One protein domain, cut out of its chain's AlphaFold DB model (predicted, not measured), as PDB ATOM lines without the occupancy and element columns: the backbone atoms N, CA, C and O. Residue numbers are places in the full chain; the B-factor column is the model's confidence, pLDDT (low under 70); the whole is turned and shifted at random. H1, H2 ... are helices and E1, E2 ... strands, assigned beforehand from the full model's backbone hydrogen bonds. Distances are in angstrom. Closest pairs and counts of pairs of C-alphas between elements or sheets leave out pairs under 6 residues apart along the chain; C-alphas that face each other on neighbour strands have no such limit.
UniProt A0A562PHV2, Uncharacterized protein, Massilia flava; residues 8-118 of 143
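This is residues 8 to 118 of the 143 residues of an uncharacterized protein of Massilia flava (UniProt A0A562PHV2). A strongly twisted sheet of six strands makes one layer, and a small sheet of three strands, E5, E8 and E9, lies loosely and only partly face to face with it, E5 coming within 8 A of E4, E6 and E1 between C-alphas, and E9 of E2. E3, at the far edge of the large sheet, stays clear of the small one, and the short helix H1 sits at one end, where the chain passes from E4 to E5. The printed part has 111 residues, in the order E1 E2 E3 E4 H1 E5 E6 E7 E8 E9, and is mostly strand. The large sheet runs E3 E2 E1 E4 E7 E6, mixed; the small one runs E5 E8 E9, antiparallel. The whole is compact, with a radius of gyration of the C-alphas of 14.1 A and spans of 40 by 31 by 26 A.

Begin in the large sheet with E1, residues 8 to 16, and E4, residues 50 to 56, which are parallel neighbours at 31 degrees; N 10 and O 53 are 2.8 A apart, within hydrogen-bond range. On the other side of E1 look for E2, residues 22 to 29, antiparallel, with N 13 and O 25 at 2.9 A. E3, residues 36 to 39, follows as an edge strand, with N 28 and O 37 at 3.0 A; E1, E2 and E3 form a meander, each strand the antiparallel neighbour of the one before. Beyond E4 come E7, residues 90 to 93, with N 52 and O 92 at 2.9 A, and the edge strand E6, residues 80 to 83, with N 82 and O 91 at 3.4 A; E6 and E7 form a hairpin. In the small sheet, E8, residues 102 to 108, is the inner strand: N 105 and O 69 of E5, residues 65 to 72, are 2.9 A apart, and N 106 and O 115 of E9, residues 114 to 117, 2.8 A. Between the sheets, the closest C-alphas of E5 and E6 are Ser 69 and Ile 83, 7.0 A, and those of E2 and E9 are Ala 24 and Asp 117, 6.7 A. H1, residues 58 to 62, only grazes both sheets, and its O i to N i+4 pair is within hydrogen-bond range.

Find C-alpha 8 at (14.256, 52.473, 206.059); from there E1 runs 25.8 A. E2 is 23.9 A long, and E5, 20.8 A, bends by 51 degrees at residue 68. E9 ends at C-alpha 117, (22.173, 52.297, 223.199).

The C-alphas farthest apart are those of Pro 47 and Thr 111, 41.2 A. The printed part has no cut and no long link. Look for pLDDT under 70 at residues 47 to 48 and 74 to 100, which include E6 and E7.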
ATOM      1  N   VAL A   8      14.733  51.409 205.167       83.81
ATOM      2  CA  VAL A   8      14.256  52.473 206.059       83.81
ATOM      3  C   VAL A   8      15.460  53.174 206.693       83.81
ATOM      4  O   VAL A   8      16.154  52.575 207.517       83.81
ATOM      5  N   PRO A   9      15.757  54.429 206.320       87.12
ATOM      6  CA  PRO A   9      16.794  55.202 206.982       87.12
ATOM      7  C   PRO A   9      16.321  55.691 208.354       87.12
ATOM      8  O   PRO A   9      15.239  56.263 208.488       87.12
ATOM      9  N   VAL A  10      17.178  55.512 209.355       89.94
ATOM     10  CA  VAL A  10      17.001  56.000 210.723       89.94
ATOM     11  C   VAL A  10      18.158  56.937 211.039       89.94
ATOM     12  O   VAL A  10      19.315  56.523 211.068       89.94
ATOM     13  N   LEU A  11      17.859  58.205 211.288       92.06
ATOM     14  CA  LEU A  11      18.832  59.153 211.815       92.06
ATOM     15  C   LEU A  11      18.936  59.004 213.329       92.06
ATOM     16  O   LEU A  11      17.929  58.896 214.020       92.06
ATOM     17  N   VAL A  12      20.163  59.020 213.831       92.75
ATOM     18  CA  VAL A  12      20.505  58.888 215.241       92.75
ATOM     19  C   VAL A  12      21.145  60.188 215.706       92.75
ATOM     20  O   VAL A  12      22.202  60.592 215.209       92.75
ATOM     21  N   SER A  13      20.514  60.823 216.685       94.56
ATOM     22  CA  SER A  13      21.013  62.015 217.365       94.56
ATOM     23  C   SER A  13      21.454  61.641 218.776       94.56
ATOM     24  O   SER A  13      20.711  60.978 219.495       94.56
ATOM     25  N   LEU A  14      22.644  62.075 219.190       95.06
ATOM     26  CA  LEU A  14      23.107  61.936 220.571       95.06
ATOM     27  C   LEU A  14      23.107  63.302 221.253       95.06
ATOM     28  O   LEU A  14      23.804  64.228 220.809       95.06
ATOM     29  N   ASP A  15      22.373  63.420 222.357       93.75
ATOM     30  CA  ASP A  15      22.380  64.637 223.166       93.75
ATOM     31  C   ASP A  15      22.275  64.367 224.662       93.75
ATOM     32  O   ASP A  15      21.908  63.274 225.087       93.75
ATOM     33  N   TYR A  16      22.656  65.365 225.451       91.81
ATOM     34  CA  TYR A  16      22.490  65.327 226.895       91.81
ATOM     35  C   TYR A  16      21.096  65.829 227.265       91.81
ATOM     36  O   TYR A  16      20.693  66.899 226.813       91.81
ATOM     37  N   ASP A  17      20.379  65.063 228.083       90.56
ATOM     38  CA  ASP A  17      19.098  65.481 228.645       90.56
ATOM     39  C   ASP A  17      19.270  66.552 229.739       90.56
ATOM     40  O   ASP A  17      20.386  66.938 230.106       90.56
ATOM     41  N   ASP A  18      18.150  67.030 230.287       91.50
ATOM     42  CA  ASP A  18      18.129  68.061 231.335       91.50
ATOM     43  C   ASP A  18      18.863  67.638 232.626       91.50
ATOM     44  O   ASP A  18      19.255  68.492 233.426       91.50
ATOM     45  N   ASN A  19      19.087  66.335 232.830       94.25
ATOM     46  CA  ASN A  19      19.844  65.793 233.960       94.25
ATOM     47  C   ASN A  19      21.339  65.618 233.639       94.25
ATOM     48  O   ASN A  19      22.116  65.208 234.505       94.25
ATOM     49  N   GLY A  20      21.763  65.938 232.414       91.88
ATOM     50  CA  GLY A  20      23.130  65.752 231.945       91.88
ATOM     51  C   GLY A  20      23.464  64.300 231.604       91.88
ATOM     52  O   GLY A  20      24.650  63.955 231.529       91.88
ATOM     53  N   GLU A  21      22.465  63.442 231.394       93.31
ATOM     54  CA  GLU A  21      22.668  62.076 230.918       93.31
ATOM     55  C   GLU A  21      22.640  62.040 229.391       93.31
ATOM     56  O   GLU A  21      21.819  62.684 228.747       93.31
ATOM     57  N   LEU A  22      23.569  61.296 228.792       94.81
ATOM     58  CA  LEU A  22      23.623  61.146 227.341       94.81
ATOM     59  C   LEU A  22      22.528  60.178 226.877       94.81
ATOM     60  O   LEU A  22      22.450  59.055 227.379       94.81
ATOM     61  N   ARG A  23      21.739  60.598 225.889       95.12
ATOM     62  CA  ARG A  23      20.619  59.860 225.298       95.12
ATOM     63  C   ARG A  23      20.790  59.726 223.786       95.12
ATOM     64  O   ARG A  23      21.413  60.581 223.153       95.12
ATOM     65  N   ALA A  24      20.225  58.659 223.221       94.44
ATOM     66  CA  ALA A  24      20.026  58.521 221.783       94.44
ATOM     67  C   ALA A  24      18.576  58.832 221.416       94.44
ATOM     68  O   ALA A  24      17.644  58.385 222.078       94.44
ATOM     69  N   TYR A  25      18.404  59.563 220.322       94.62
ATOM     70  CA  TYR A  25      17.117  59.824 219.701       94.62
ATOM     71  C   TYR A  25      17.153  59.311 218.271       94.62
ATOM     72  O   TYR A  25      18.132  59.512 217.550       94.62
ATOM     73  N   TYR A  26      16.073  58.663 217.866       93.62
ATOM     74  CA  TYR A  26      15.925  58.006 216.581       93.62
ATOM     75  C   TYR A  26      14.851  58.716 215.782       93.62
ATOM     76  O   TYR A  26      13.749  58.904 216.293       93.62
ATOM     77  N   SER A  27      15.161  59.063 214.536       93.56
ATOM     78  CA  SER A  27      14.239  59.725 213.617       93.56
ATOM     79  C   SER A  27      14.130  58.948 212.312       93.56
ATOM     80  O   SER A  27      15.141  58.718 211.651       93.56
ATOM     81  N   TRP A  28      12.923  58.563 211.910       91.88
ATOM     82  CA  TRP A  28      12.684  57.808 210.676       91.88
ATOM     83  C   TRP A  28      11.365  58.211 210.027       91.88
ATOM     84  O   TRP A  28      10.495  58.802 210.667       91.88
ATOM     85  N   VAL A  29      11.222  57.894 208.743       89.25
ATOM     86  CA  VAL A  29       9.923  57.947 208.066       89.25
ATOM     87  C   VAL A  29       9.268  56.590 208.250       89.25
ATOM     88  O   VAL A  29       9.826  55.577 207.832       89.25
ATOM     89  N   ASP A  30       8.109  56.570 208.895       84.12
ATOM     90  CA  ASP A  30       7.357  55.350 209.153       84.12
ATOM     91  C   ASP A  30       6.793  54.790 207.830       84.12
ATOM     92  O   ASP A  30       6.019  55.478 207.156       84.12
ATOM     93  N   PRO A  31       7.166  53.562 207.422       81.56
ATOM     94  CA  PRO A  31       6.683  52.960 206.179       81.56
ATOM     95  C   PRO A  31       5.163  52.768 206.119       81.56
ATOM     96  O   PRO A  31       4.606  52.714 205.023       81.56
ATOM     97  N   SER A  32       4.487  52.653 207.266       80.31
ATOM     98  CA  SER A  32       3.042  52.402 207.336       80.31
ATOM     99  C   SER A  32       2.206  53.644 207.005       80.31
ATOM    100  O   SER A  32       1.167  53.550 206.350       80.31
ATOM    101  N   ASN A  33       2.658  54.826 207.434       82.25
ATOM    102  CA  ASN A  33       1.865  56.060 207.411       82.25
ATOM    103  C   ASN A  33       2.594  57.264 206.788       82.25
ATOM    104  O   ASN A  33       1.969  58.298 206.555       82.25
ATOM    105  N   HIS A  34       3.877  57.116 206.451       83.31
ATOM    106  CA  HIS A  34       4.744  58.123 205.833       83.31
ATOM    107  C   HIS A  34       4.989  59.385 206.681       83.31
ATOM    108  O   HIS A  34       5.493  60.386 206.161       83.31
ATOM    109  N   PHE A  35       4.670  59.362 207.976       87.50
ATOM    110  CA  PHE A  35       5.013  60.437 208.904       87.50
ATOM    111  C   PHE A  35       6.434  60.281 209.444       87.50
ATOM    112  O   PHE A  35       7.009  59.195 209.475       87.50
ATOM    113  N   ILE A  36       7.002  61.407 209.876       87.81
ATOM    114  CA  ILE A  36       8.283  61.424 210.575       87.81
ATOM    115  C   ILE A  36       8.025  61.088 212.042       87.81
ATOM    116  O   ILE A  36       7.336  61.834 212.739       87.81
ATOM    117  N   SER A  37       8.620  59.995 212.498       88.00
ATOM    118  CA  SER A  37       8.677  59.603 213.902       88.00
ATOM    119  C   SER A  37      10.014  60.034 214.493       88.00
ATOM    120  O   SER A  37      11.040  59.908 213.829       88.00
ATOM    121  N   GLN A  38      10.001  60.546 215.728       88.81
ATOM    122  CA  GLN A  38      11.201  60.889 216.495       88.81
ATOM    123  C   GLN A  38      11.016  60.506 217.965       88.81
ATOM    124  O   GLN A  38      10.138  61.049 218.635       88.81
ATOM    125  N   MET A  39      11.815  59.562 218.464       88.88
ATOM    126  CA  MET A  39      11.641  58.971 219.800       88.88
ATOM    127  C   MET A  39      12.974  58.465 220.379       88.88
ATOM    128  O   MET A  39      13.940  58.279 219.648       88.88
ATOM    129  N   GLU A  40      13.020  58.179 221.684       87.75
ATOM    130  CA  GLU A  40      14.156  57.490 222.341       87.75
ATOM    131  C   GLU A  40      14.226  55.984 222.011       87.75
ATOM    132  O   GLU A  40      15.165  55.298 222.392       87.75
ATOM    133  N   ALA A  41      13.235  55.468 221.280       86.44
ATOM    134  CA  ALA A  41      13.164  54.094 220.805       86.44
ATOM    135  C   ALA A  41      12.751  54.083 219.327       86.44
ATOM    136  O   ALA A  41      11.794  54.747 218.934       86.44
ATOM    137  N   CYS A  42      13.455  53.312 218.512       85.31
ATOM    138  CA  CYS A  42      13.152  53.063 217.114       85.31
ATOM    139  C   CYS A  42      12.175  51.887 216.991       85.31
ATOM    140  O   CYS A  42      12.532  50.732 217.210       85.31
ATOM    141  N   ILE A  43      10.922  52.184 216.644       83.00
ATOM    142  CA  ILE A  43       9.863  51.183 216.479       83.00
ATOM    143  C   ILE A  43       9.304  51.340 215.069       83.00
ATOM    144  O   ILE A  43       8.423  52.161 214.826       83.00
ATOM    145  N   ILE A  44       9.865  50.585 214.128       78.00
ATOM    146  CA  ILE A  44       9.477  50.656 212.719       78.00
ATOM    147  C   ILE A  44       8.348  49.660 212.470       78.00
ATOM    148  O   ILE A  44       8.518  48.463 212.693       78.00
ATOM    149  N   ASP A  45       7.211  50.165 211.996       74.38
ATOM    150  CA  ASP A  45       6.086  49.349 211.549       74.38
ATOM    151  C   ASP A  45       6.098  49.271 210.018       74.38
ATOM    152  O   ASP A  45       6.080  50.298 209.334       74.38
ATOM    153  N   ALA A  46       6.191  48.063 209.460       70.06
ATOM    154  CA  ALA A  46       6.261  47.879 208.015       70.06
ATOM    155  C   ALA A  46       5.489  46.634 207.554       70.06
ATOM    156  O   ALA A  46       5.661  45.555 208.125       70.06
ATOM    157  N   PRO A  47       4.714  46.736 206.458       67.69
ATOM    158  CA  PRO A  47       3.899  45.629 205.951       67.69
ATOM    159  C   PRO A  47       4.707  44.562 205.189       67.69
ATOM    160  O   PRO A  47       4.168  43.522 204.812       67.69
ATOM    161  N   THR A  48       5.990  44.810 204.905       69.25
ATOM    162  CA  THR A  48       6.871  43.915 204.135       69.25
ATOM    163  C   THR A  48       8.299  43.952 204.679       69.25
ATOM    164  O   THR A  48       8.691  45.002 205.186       69.25
ATOM    165  N   PRO A  49       9.115  42.893 204.493       71.44
ATOM    166  CA  PRO A  49      10.519  42.890 204.906       71.44
ATOM    167  C   PRO A  49      11.314  44.084 204.363       71.44
ATOM    168  O   PRO A  49      11.195  44.441 203.186       71.44
ATOM    169  N   PHE A  50      12.151  44.670 205.215       74.44
ATOM    170  CA  PHE A  50      12.974  45.838 204.912       74.44
ATOM    171  C   PHE A  50      14.343  45.731 205.592       74.44
ATOM    172  O   PHE A  50      14.530  44.956 206.531       74.44
ATOM    173  N   ASP A  51      15.290  46.520 205.101       77.06
ATOM    174  CA  ASP A  51      16.577  46.759 205.738       77.06
ATOM    175  C   ASP A  51      16.542  48.089 206.503       77.06
ATOM    176  O   ASP A  51      16.049  49.093 205.984       77.06
ATOM    177  N   THR A  52      17.129  48.154 207.694       78.56
ATOM    178  CA  THR A  52      17.216  49.403 208.472       78.56
ATOM    179  C   THR A  52      18.595  50.027 208.307       78.56
ATOM    180  O   THR A  52      19.597  49.351 208.526       78.56
ATOM    181  N   LEU A  53      18.673  51.308 207.925       84.12
ATOM    182  CA  LEU A  53      19.927  52.057 207.785       84.12
ATOM    183  C   LEU A  53      20.089  53.081 208.917       84.12
ATOM    184  O   LEU A  53      19.596  54.199 208.802       84.12
ATOM    185  N   PHE A  54      20.816  52.740 209.981       86.75
ATOM    186  CA  PHE A  54      21.094  53.677 211.080       86.75
ATOM    187  C   PHE A  54      22.245  54.605 210.737       86.75
ATOM    188  O   PHE A  54      23.354  54.110 210.569       86.75
ATOM    189  N   ALA A  55      22.025  55.917 210.720       87.69
ATOM    190  CA  ALA A  55      23.033  56.924 210.415       87.69
ATOM    191  C   ALA A  55      23.087  58.039 211.460       87.69
ATOM    192  O   ALA A  55      22.057  58.443 211.976       87.69
ATOM    193  N   LEU A  56      24.274  58.569 211.767       88.38
ATOM    194  CA  LEU A  56      24.376  59.715 212.676       88.38
ATOM    195  C   LEU A  56      23.915  61.002 211.991       88.38
ATOM    196  O   LEU A  56      24.254  61.250 210.831       88.38
ATOM    197  N   ASP A  57      23.207  61.851 212.731       90.38
ATOM    198  CA  ASP A  57      22.914  63.198 212.264       90.38
ATOM    199  C   ASP A  57      24.172  64.092 212.246       90.38
ATOM    200  O   ASP A  57      25.206  63.830 212.876       90.38
ATOM    201  N   TYR A  58      24.087  65.177 211.477       88.50
ATOM    202  CA  TYR A  58      25.208  66.095 211.297       88.50
ATOM    203  C   TYR A  58      25.670  66.755 212.616       88.50
ATOM    204  O   TYR A  58      26.878  66.752 212.879       88.50
ATOM    205  N   PRO A  59      24.774  67.278 213.484       92.25
ATOM    206  CA  PRO A  59      25.177  67.836 214.777       92.25
ATOM    207  C   PRO A  59      25.916  66.843 215.682       92.25
ATOM    208  O   PRO A  59      26.914  67.210 216.306       92.25
ATOM    209  N   THR A  60      25.476  65.588 215.739       92.62
ATOM    210  CA  THR A  60      26.119  64.533 216.534       92.62
ATOM    211  C   THR A  60      27.531  64.256 216.032       92.62
ATOM    212  O   THR A  60      28.469  64.194 216.834       92.62
ATOM    213  N   GLY A  61      27.711  64.193 214.710       88.44
ATOM    214  CA  GLY A  61      29.031  64.086 214.085       88.44
ATOM    215  C   GLY A  61      29.949  65.264 214.431       88.44
ATOM    216  O   GLY A  61      31.107  65.058 214.796       88.44
ATOM    217  N   LEU A  62      29.434  66.501 214.416       90.56
ATOM    218  CA  LEU A  62      30.202  67.691 214.818       90.56
ATOM    219  C   LEU A  62      30.631  67.668 216.292       90.56
ATOM    220  O   LEU A  62      31.706  68.168 216.624       90.56
ATOM    221  N   LYS A  63      29.834  67.051 217.174       93.00
ATOM    222  CA  LYS A  63      30.182  66.815 218.589       93.00
ATOM    223  C   LYS A  63      31.224  65.689 218.767       93.00
ATOM    224  O   LYS A  63      31.577  65.349 219.898       93.00
ATOM    225  N   GLY A  64      31.739  65.118 217.674       91.06
ATOM    226  CA  GLY A  64      32.812  64.123 217.658       91.06
ATOM    227  C   GLY A  64      32.347  62.679 217.826       91.06
ATOM    228  O   GLY A  64      33.198  61.794 217.961       91.06
ATOM    229  N   TRP A  65      31.038  62.428 217.850       92.00
ATOM    230  CA  TRP A  65      30.478  61.085 217.962       92.00
ATOM    231  C   TRP A  65      30.550  60.328 216.645       92.00
ATOM    232  O   TRP A  65      30.434  60.892 215.562       92.00
ATOM    233  N   THR A  66      30.754  59.021 216.766       88.69
ATOM    234  CA  THR A  66      30.944  58.111 215.639       88.69
ATOM    235  C   THR A  66      30.269  56.786 215.958       88.69
ATOM    236  O   THR A  66      30.361  56.326 217.098       88.69
ATOM    237  N   LEU A  67      29.590  56.177 214.983       85.62
ATOM    238  CA  LEU A  67      29.056  54.822 215.117       85.62
ATOM    239  C   LEU A  67      30.190  53.834 214.814       85.62
ATOM    240  O   LEU A  67      30.776  53.878 213.731       85.62
ATOM    241  N   VAL A  68      30.545  52.984 215.782       83.69
ATOM    242  CA  VAL A  68      31.761  52.150 215.704       83.69
ATOM    243  C   VAL A  68      31.487  50.665 215.528       83.69
ATOM    244  O   VAL A  68      32.289  49.972 214.906       83.69
ATOM    245  N   SER A  69      30.399  50.151 216.092       79.62
ATOM    246  CA  SER A  69      30.047  48.736 215.980       79.62
ATOM    247  C   SER A  69      28.609  48.487 216.400       79.62
ATOM    248  O   SER A  69      27.957  49.366 216.965       79.62
ATOM    249  N   VAL A  70      28.161  47.257 216.167       80.12
ATOM    250  CA  VAL A  70      26.937  46.718 216.743       80.12
ATOM    251  C   VAL A  70      27.231  45.444 217.501       80.12
ATOM    252  O   VAL A  70      28.002  44.603 217.039       80.12
ATOM    253  N   THR A  71      26.605  45.316 218.666       81.75
ATOM    254  CA  THR A  71      26.685  44.118 219.498       81.75
ATOM    255  C   THR A  71      25.306  43.464 219.557       81.75
ATOM    256  O   THR A  71      24.379  44.106 220.049       81.75
ATOM    257  N   PRO A  72      25.137  42.208 219.109       78.06
ATOM    258  CA  PRO A  72      23.927  41.438 219.394       78.06
ATOM    259  C   PRO A  72      23.714  41.342 220.908       78.06
ATOM    260  O   PRO A  72      24.667  41.073 221.641       78.06
ATOM    261  N   ALA A  73      22.491  41.562 221.381       71.00
ATOM    262  CA  ALA A  73      22.179  41.472 222.806       71.00
ATOM    263  C   ALA A  73      21.719  40.064 223.228       71.00
ATOM    264  O   ALA A  73      21.938  39.706 224.380       71.00
ATOM    265  N   ASP A  74      21.183  39.251 222.304       67.44
ATOM    266  CA  ASP A  74      20.722  37.878 222.563       67.44
ATOM    267  C   ASP A  74      21.209  36.875 221.493       67.44
ATOM    268  O   ASP A  74      21.568  37.235 220.369       67.44
ATOM    269  N   ALA A  75      21.217  35.584 221.847       54.19
ATOM    270  CA  ALA A  75      21.661  34.482 220.993       54.19
ATOM    271  C   ALA A  75      20.504  33.862 220.181       54.19
ATOM    272  O   ALA A  75      20.108  32.743 220.486       54.19
ATOM    273  N   ASN A  76      19.933  34.583 219.202       55.44
ATOM    274  CA  ASN A  76      19.228  34.051 218.008       55.44
ATOM    275  C   ASN A  76      18.290  35.088 217.366       55.44
ATOM    276  O   ASN A  76      17.502  35.686 218.091       55.44
ATOM    277  N   PRO A  77      18.208  35.118 216.023       53.00
ATOM    278  CA  PRO A  77      19.320  35.207 215.089       53.00
ATOM    279  C   PRO A  77      19.982  36.582 215.232       53.00
ATOM    280  O   PRO A  77      19.313  37.595 215.416       53.00
ATOM    281  N   ALA A  78      21.310  36.623 215.150       54.94
ATOM    282  CA  ALA A  78      22.009  37.897 215.042       54.94
ATOM    283  C   ALA A  78      21.724  38.477 213.645       54.94
ATOM    284  O   ALA A  78      22.009  37.783 212.661       54.94
ATOM    285  N   PRO A  79      21.176  39.699 213.531       61.88
ATOM    286  CA  PRO A  79      21.006  40.342 212.238       61.88
ATOM    287  C   PRO A  79      22.327  40.398 211.468       61.88
ATOM    288  O   PRO A  79      23.412  40.455 212.056       61.88
ATOM    289  N   ALA A  80      22.254  40.389 210.139       61.69
ATOM    290  CA  ALA A  80      23.436  40.665 209.338       61.69
ATOM    291  C   ALA A  80      23.766  42.157 209.455       61.69
ATOM    292  O   ALA A  80      22.926  43.008 209.171       61.69
ATOM    293  N   PHE A  81      24.996  42.460 209.872       64.62
ATOM    294  CA  PHE A  81      25.474  43.824 210.062       64.62
ATOM    295  C   PHE A  81      26.524  44.154 209.010       64.62
ATOM    296  O   PHE A  81      27.636  43.618 209.030       64.62
ATOM    297  N   LEU A  82      26.201  45.078 208.111       62.06
ATOM    298  CA  LEU A  82      27.195  45.687 207.233       62.06
ATOM    299  C   LEU A  82      27.653  47.001 207.858       62.06
ATOM    300  O   LEU A  82      26.976  48.023 207.771       62.06
ATOM    301  N   ILE A  83      28.821  46.964 208.500       58.75
ATOM    302  CA  ILE A  83      29.486  48.168 208.997       58.75
ATOM    303  C   ILE A  83      30.316  48.733 207.847       58.75
ATOM    304  O   ILE A  83      31.380  48.202 207.511       58.75
ATOM    305  N   ALA A  84      29.853  49.824 207.238       54.81
ATOM    306  CA  ALA A  84      30.689  50.571 206.312       54.81
ATOM    307  C   ALA A  84      31.885  51.146 207.094       54.81
ATOM    308  O   ALA A  84      31.722  51.928 208.033       54.81
ATOM    309  N   LYS A  85      33.112  50.748 206.730       43.12
ATOM    310  CA  LYS A  85      34.324  51.386 207.257       43.12
ATOM    311  C   LYS A  85      34.277  52.863 206.847       43.12
ATOM    312  O   LYS A  85      34.379  53.156 205.661       43.12
ATOM    313  N   ASN A  86      34.118  53.732 207.851       44.41
ATOM    314  CA  ASN A  86      33.791  55.171 207.822       44.41
ATOM    315  C   ASN A  86      32.334  55.518 208.235       44.41
ATOM    316  O   ASN A  86      31.565  56.114 207.491       44.41
ATOM    317  N   GLN A  87      32.031  55.190 209.501       53.72
ATOM    318  CA  GLN A  87      31.366  56.002 210.548       53.72
ATOM    319  C   GLN A  87      29.909  56.469 210.447       53.72
ATOM    320  O   GLN A  87      29.437  57.028 211.439       53.72
ATOM    321  N   LEU A  88      29.180  56.270 209.350       53.00
ATOM    322  CA  LEU A  88      27.874  56.936 209.225       53.00
ATOM    323  C   LEU A  88      26.699  56.045 208.886       53.00
ATOM    324  O   LEU A  88      25.602  56.579 208.825       53.00
ATOM    325  N   SER A  89      26.871  54.737 208.695       54.12
ATOM    326  CA  SER A  89      25.698  53.899 208.505       54.12
ATOM    327  C   SER A  89      25.879  52.427 208.850       54.12
ATOM    328  O   SER A  89      26.914  51.832 208.542       54.12
ATOM    329  N   LEU A  90      24.837  51.829 209.417       61.50
ATOM    330  CA  LEU A  90      24.688  50.388 209.579       61.50
ATOM    331  C   LEU A  90      23.441  49.925 208.843       61.50
ATOM    332  O   LEU A  90      22.370  50.444 209.127       61.50
ATOM    333  N   THR A  91      23.574  48.910 207.990       59.81
ATOM    334  CA  THR A  91      22.419  48.171 207.473       59.81
ATOM    335  C   THR A  91      22.137  46.953 208.351       59.81
ATOM    336  O   THR A  91      23.043  46.140 208.562       59.81
ATOM    337  N   VAL A  92      20.905  46.844 208.846       59.72
ATOM    338  CA  VAL A  92      20.349  45.673 209.538       59.72
ATOM    339  C   VAL A  92      19.397  44.979 208.573       59.72
ATOM    340  O   VAL A  92      18.397  45.571 208.179       59.72
ATOM    341  N   THR A  93      19.718  43.747 208.175       58.84
ATOM    342  CA  THR A  93      18.842  42.918 207.333       58.84
ATOM    343  C   THR A  93      18.135  41.876 208.182       58.84
ATOM    344  O   THR A  93      18.790  41.113 208.899       58.84
ATOM    345  N   ILE A  94      16.811  41.812 208.049       57.62
ATOM    346  CA  ILE A  94      15.956  40.880 208.784       57.62
ATOM    347  C   ILE A  94      15.302  39.936 207.781       57.62
ATOM    348  O   ILE A  94      14.713  40.364 206.786       57.62
ATOM    349  N   GLU A  95      15.412  38.635 208.031       54.69
ATOM    350  CA  GLU A  95      14.743  37.611 207.232       54.69
ATOM    351  C   GLU A  95      13.715  36.887 208.107       54.69
ATOM    352  O   GLU A  95      14.066  36.030 208.915       54.69
ATOM    353  N   GLY A  96      12.437  37.246 207.940       51.72
ATOM    354  CA  GLY A  96      11.299  36.623 208.628       51.72
ATOM    355  C   GLY A  96      10.826  37.337 209.904       51.72
ATOM    356  O   GLY A  96      11.405  38.332 210.327       51.72
ATOM    357  N   ASP A  97       9.757  36.803 210.507       58.19
ATOM    358  CA  ASP A  97       9.171  37.266 211.777       58.19
ATOM    359  C   ASP A  97       9.970  36.725 212.965       58.19
ATOM    360  O   ASP A  97       9.627  35.703 213.565       58.19
ATOM    361  N   ILE A  98      11.085  37.373 213.285       61.25
ATOM    362  CA  ILE A  98      11.928  36.947 214.398       61.25
ATOM    363  C   ILE A  98      12.287  38.168 215.233       61.25
ATOM    364  O   ILE A  98      12.787  39.146 214.686       61.25
ATOM    365  N   SER A  99      12.053  38.125 216.548       68.06
ATOM    366  CA  SER A  99      12.619  39.141 217.438       68.06
ATOM    367  C   SER A  99      14.131  38.986 217.497       68.06
ATOM    368  O   SER A  99      14.666  37.888 217.661       68.06
ATOM    369  N   TYR A 100      14.809  40.114 217.384       69.88
ATOM    370  CA  TYR A 100      16.242  40.246 217.546       69.88
ATOM    371  C   TYR A 100      16.499  41.454 218.436       69.88
ATOM    372  O   TYR A 100      15.683  42.367 218.527       69.88
ATOM    373  N   LYS A 101      17.643  41.441 219.114       77.12
ATOM    374  CA  LYS A 101      18.081  42.548 219.958       77.12
ATOM    375  C   LYS A 101      19.522  42.881 219.647       77.12
ATOM    376  O   LYS A 101      20.362  41.980 219.527       77.12
ATOM    377  N   PHE A 102      19.837  44.161 219.565       79.56
ATOM    378  CA  PHE A 102      21.192  44.628 219.313       79.56
ATOM    379  C   PHE A 102      21.425  45.976 219.981       79.56
ATOM    380  O   PHE A 102      20.498  46.678 220.363       79.56
ATOM    381  N   ARG A 103      22.694  46.325 220.152       86.69
ATOM    382  CA  ARG A 103      23.123  47.618 220.671       86.69
ATOM    383  C   ARG A 103      23.953  48.337 219.633       86.69
ATOM    384  O   ARG A 103      24.895  47.754 219.091       86.69
ATOM    385  N   LEU A 104      23.639  49.605 219.407       87.81
ATOM    386  CA  LEU A 104      24.485  50.524 218.663       87.81
ATOM    387  C   LEU A 104      25.578  51.034 219.596       87.81
ATOM    388  O   LEU A 104      25.298  51.557 220.674       87.81
ATOM    389  N   ASN A 105      26.835  50.878 219.190       88.94
ATOM    390  CA  ASN A 105      27.970  51.352 219.968       88.94
ATOM    391  C   ASN A 105      28.570  52.584 219.310       88.94
ATOM    392  O   ASN A 105      28.941  52.571 218.131       88.94
ATOM    393  N   PHE A 106      28.744  53.618 220.119       91.38
ATOM    394  CA  PHE A 106      29.267  54.908 219.724       91.38
ATOM    395  C   PHE A 106      30.563  55.216 220.459       91.38
ATOM    396  O   PHE A 106      30.785  54.808 221.604       91.38
ATOM    397  N   TYR A 107      31.419  55.989 219.806       92.50
ATOM    398  CA  TYR A 107      32.632  56.511 220.412       92.50
ATOM    399  C   TYR A 107      32.782  57.993 220.105       92.50
ATOM    400  O   TYR A 107      32.751  58.402 218.941       92.50
ATOM    401  N   ASN A 108      32.971  58.795 221.150       94.06
ATOM    402  CA  ASN A 108      33.295  60.200 220.995       94.06
ATOM    403  C   ASN A 108      34.807  60.362 220.816       94.06
ATOM    404  O   ASN A 108      35.602  60.110 221.722       94.06
ATOM    405  N   THR A 109      35.217  60.817 219.641       91.94
ATOM    406  CA  THR A 109      36.627  60.979 219.279       91.94
ATOM    407  C   THR A 109      37.300  62.163 219.975       91.94
ATOM    408  O   THR A 109      38.528  62.154 220.094       91.94
ATOM    409  N   ILE A 110      36.527  63.131 220.477       93.25
ATOM    410  CA  ILE A 110      37.003  64.315 221.202       93.25
ATOM    411  C   ILE A 110      37.174  63.983 222.688       93.25
ATOM    412  O   ILE A 110      38.267  64.117 223.232       93.25
ATOM    413  N   THR A 111      36.116  63.499 223.340       94.88
ATOM    414  CA  THR A 111      36.095  63.225 224.789       94.88
ATOM    415  C   THR A 111      36.624  61.842 225.158       94.88
ATOM    416  O   THR A 111      36.837  61.567 226.337       94.88
ATOM    417  N   LYS A 112      36.841  60.969 224.164       94.31
ATOM    418  CA  LYS A 112      37.295  59.578 224.319       94.31
ATOM    419  C   LYS A 112      36.333  58.696 225.125       94.31
ATOM    420  O   LYS A 112      36.751  57.676 225.670       94.31
ATOM    421  N   LYS A 113      35.050  59.068 225.189       94.94
ATOM    422  CA  LYS A 113      34.013  58.331 225.923       94.94
ATOM    423  C   LYS A 113      33.231  57.380 225.005       94.94
ATOM    424  O   LYS A 113      32.852  57.793 223.906       94.94
ATOM    425  N   PRO A 114      32.971  56.134 225.438       95.38
ATOM    426  CA  PRO A 114      32.035  55.245 224.766       95.38
ATOM    427  C   PRO A 114      30.589  55.553 225.178       95.38
ATOM    428  O   PRO A 114      30.340  56.058 226.273       95.38
ATOM    429  N   PHE A 115      29.647  55.197 224.316       95.00
ATOM    430  CA  PHE A 115      28.217  55.167 224.614       95.00
ATOM    431  C   PHE A 115      27.584  53.985 223.878       95.00
ATOM    432  O   PHE A 115      28.047  53.614 222.801       95.00
ATOM    433  N   SER A 116      26.577  53.350 224.469       93.06
ATOM    434  CA  SER A 116      25.908  52.192 223.878       93.06
ATOM    435  C   SER A 116      24.425  52.294 224.162       93.06
ATOM    436  O   SER A 116      24.043  52.458 225.322       93.06
ATOM    437  N   ASP A 117      23.621  52.176 223.115       92.44
ATOM    438  CA  ASP A 117      22.173  52.297 223.199       92.44
ATOM    439  C   ASP A 117      21.491  51.119 222.501       92.44
ATOM    440  O   ASP A 117      22.012  50.578 221.522       92.44
ATOM    441  N   ASP A 118      20.365  50.681 223.057       89.38
ATOM    442  CA  ASP A 118      19.500  49.671 222.453       89.38
ATOM    443  C   ASP A 118      18.351  50.406 221.752       89.38
ATOM    444  O   ASP A 118      17.461  50.903 222.450       89.38
TER     445      ASP A 118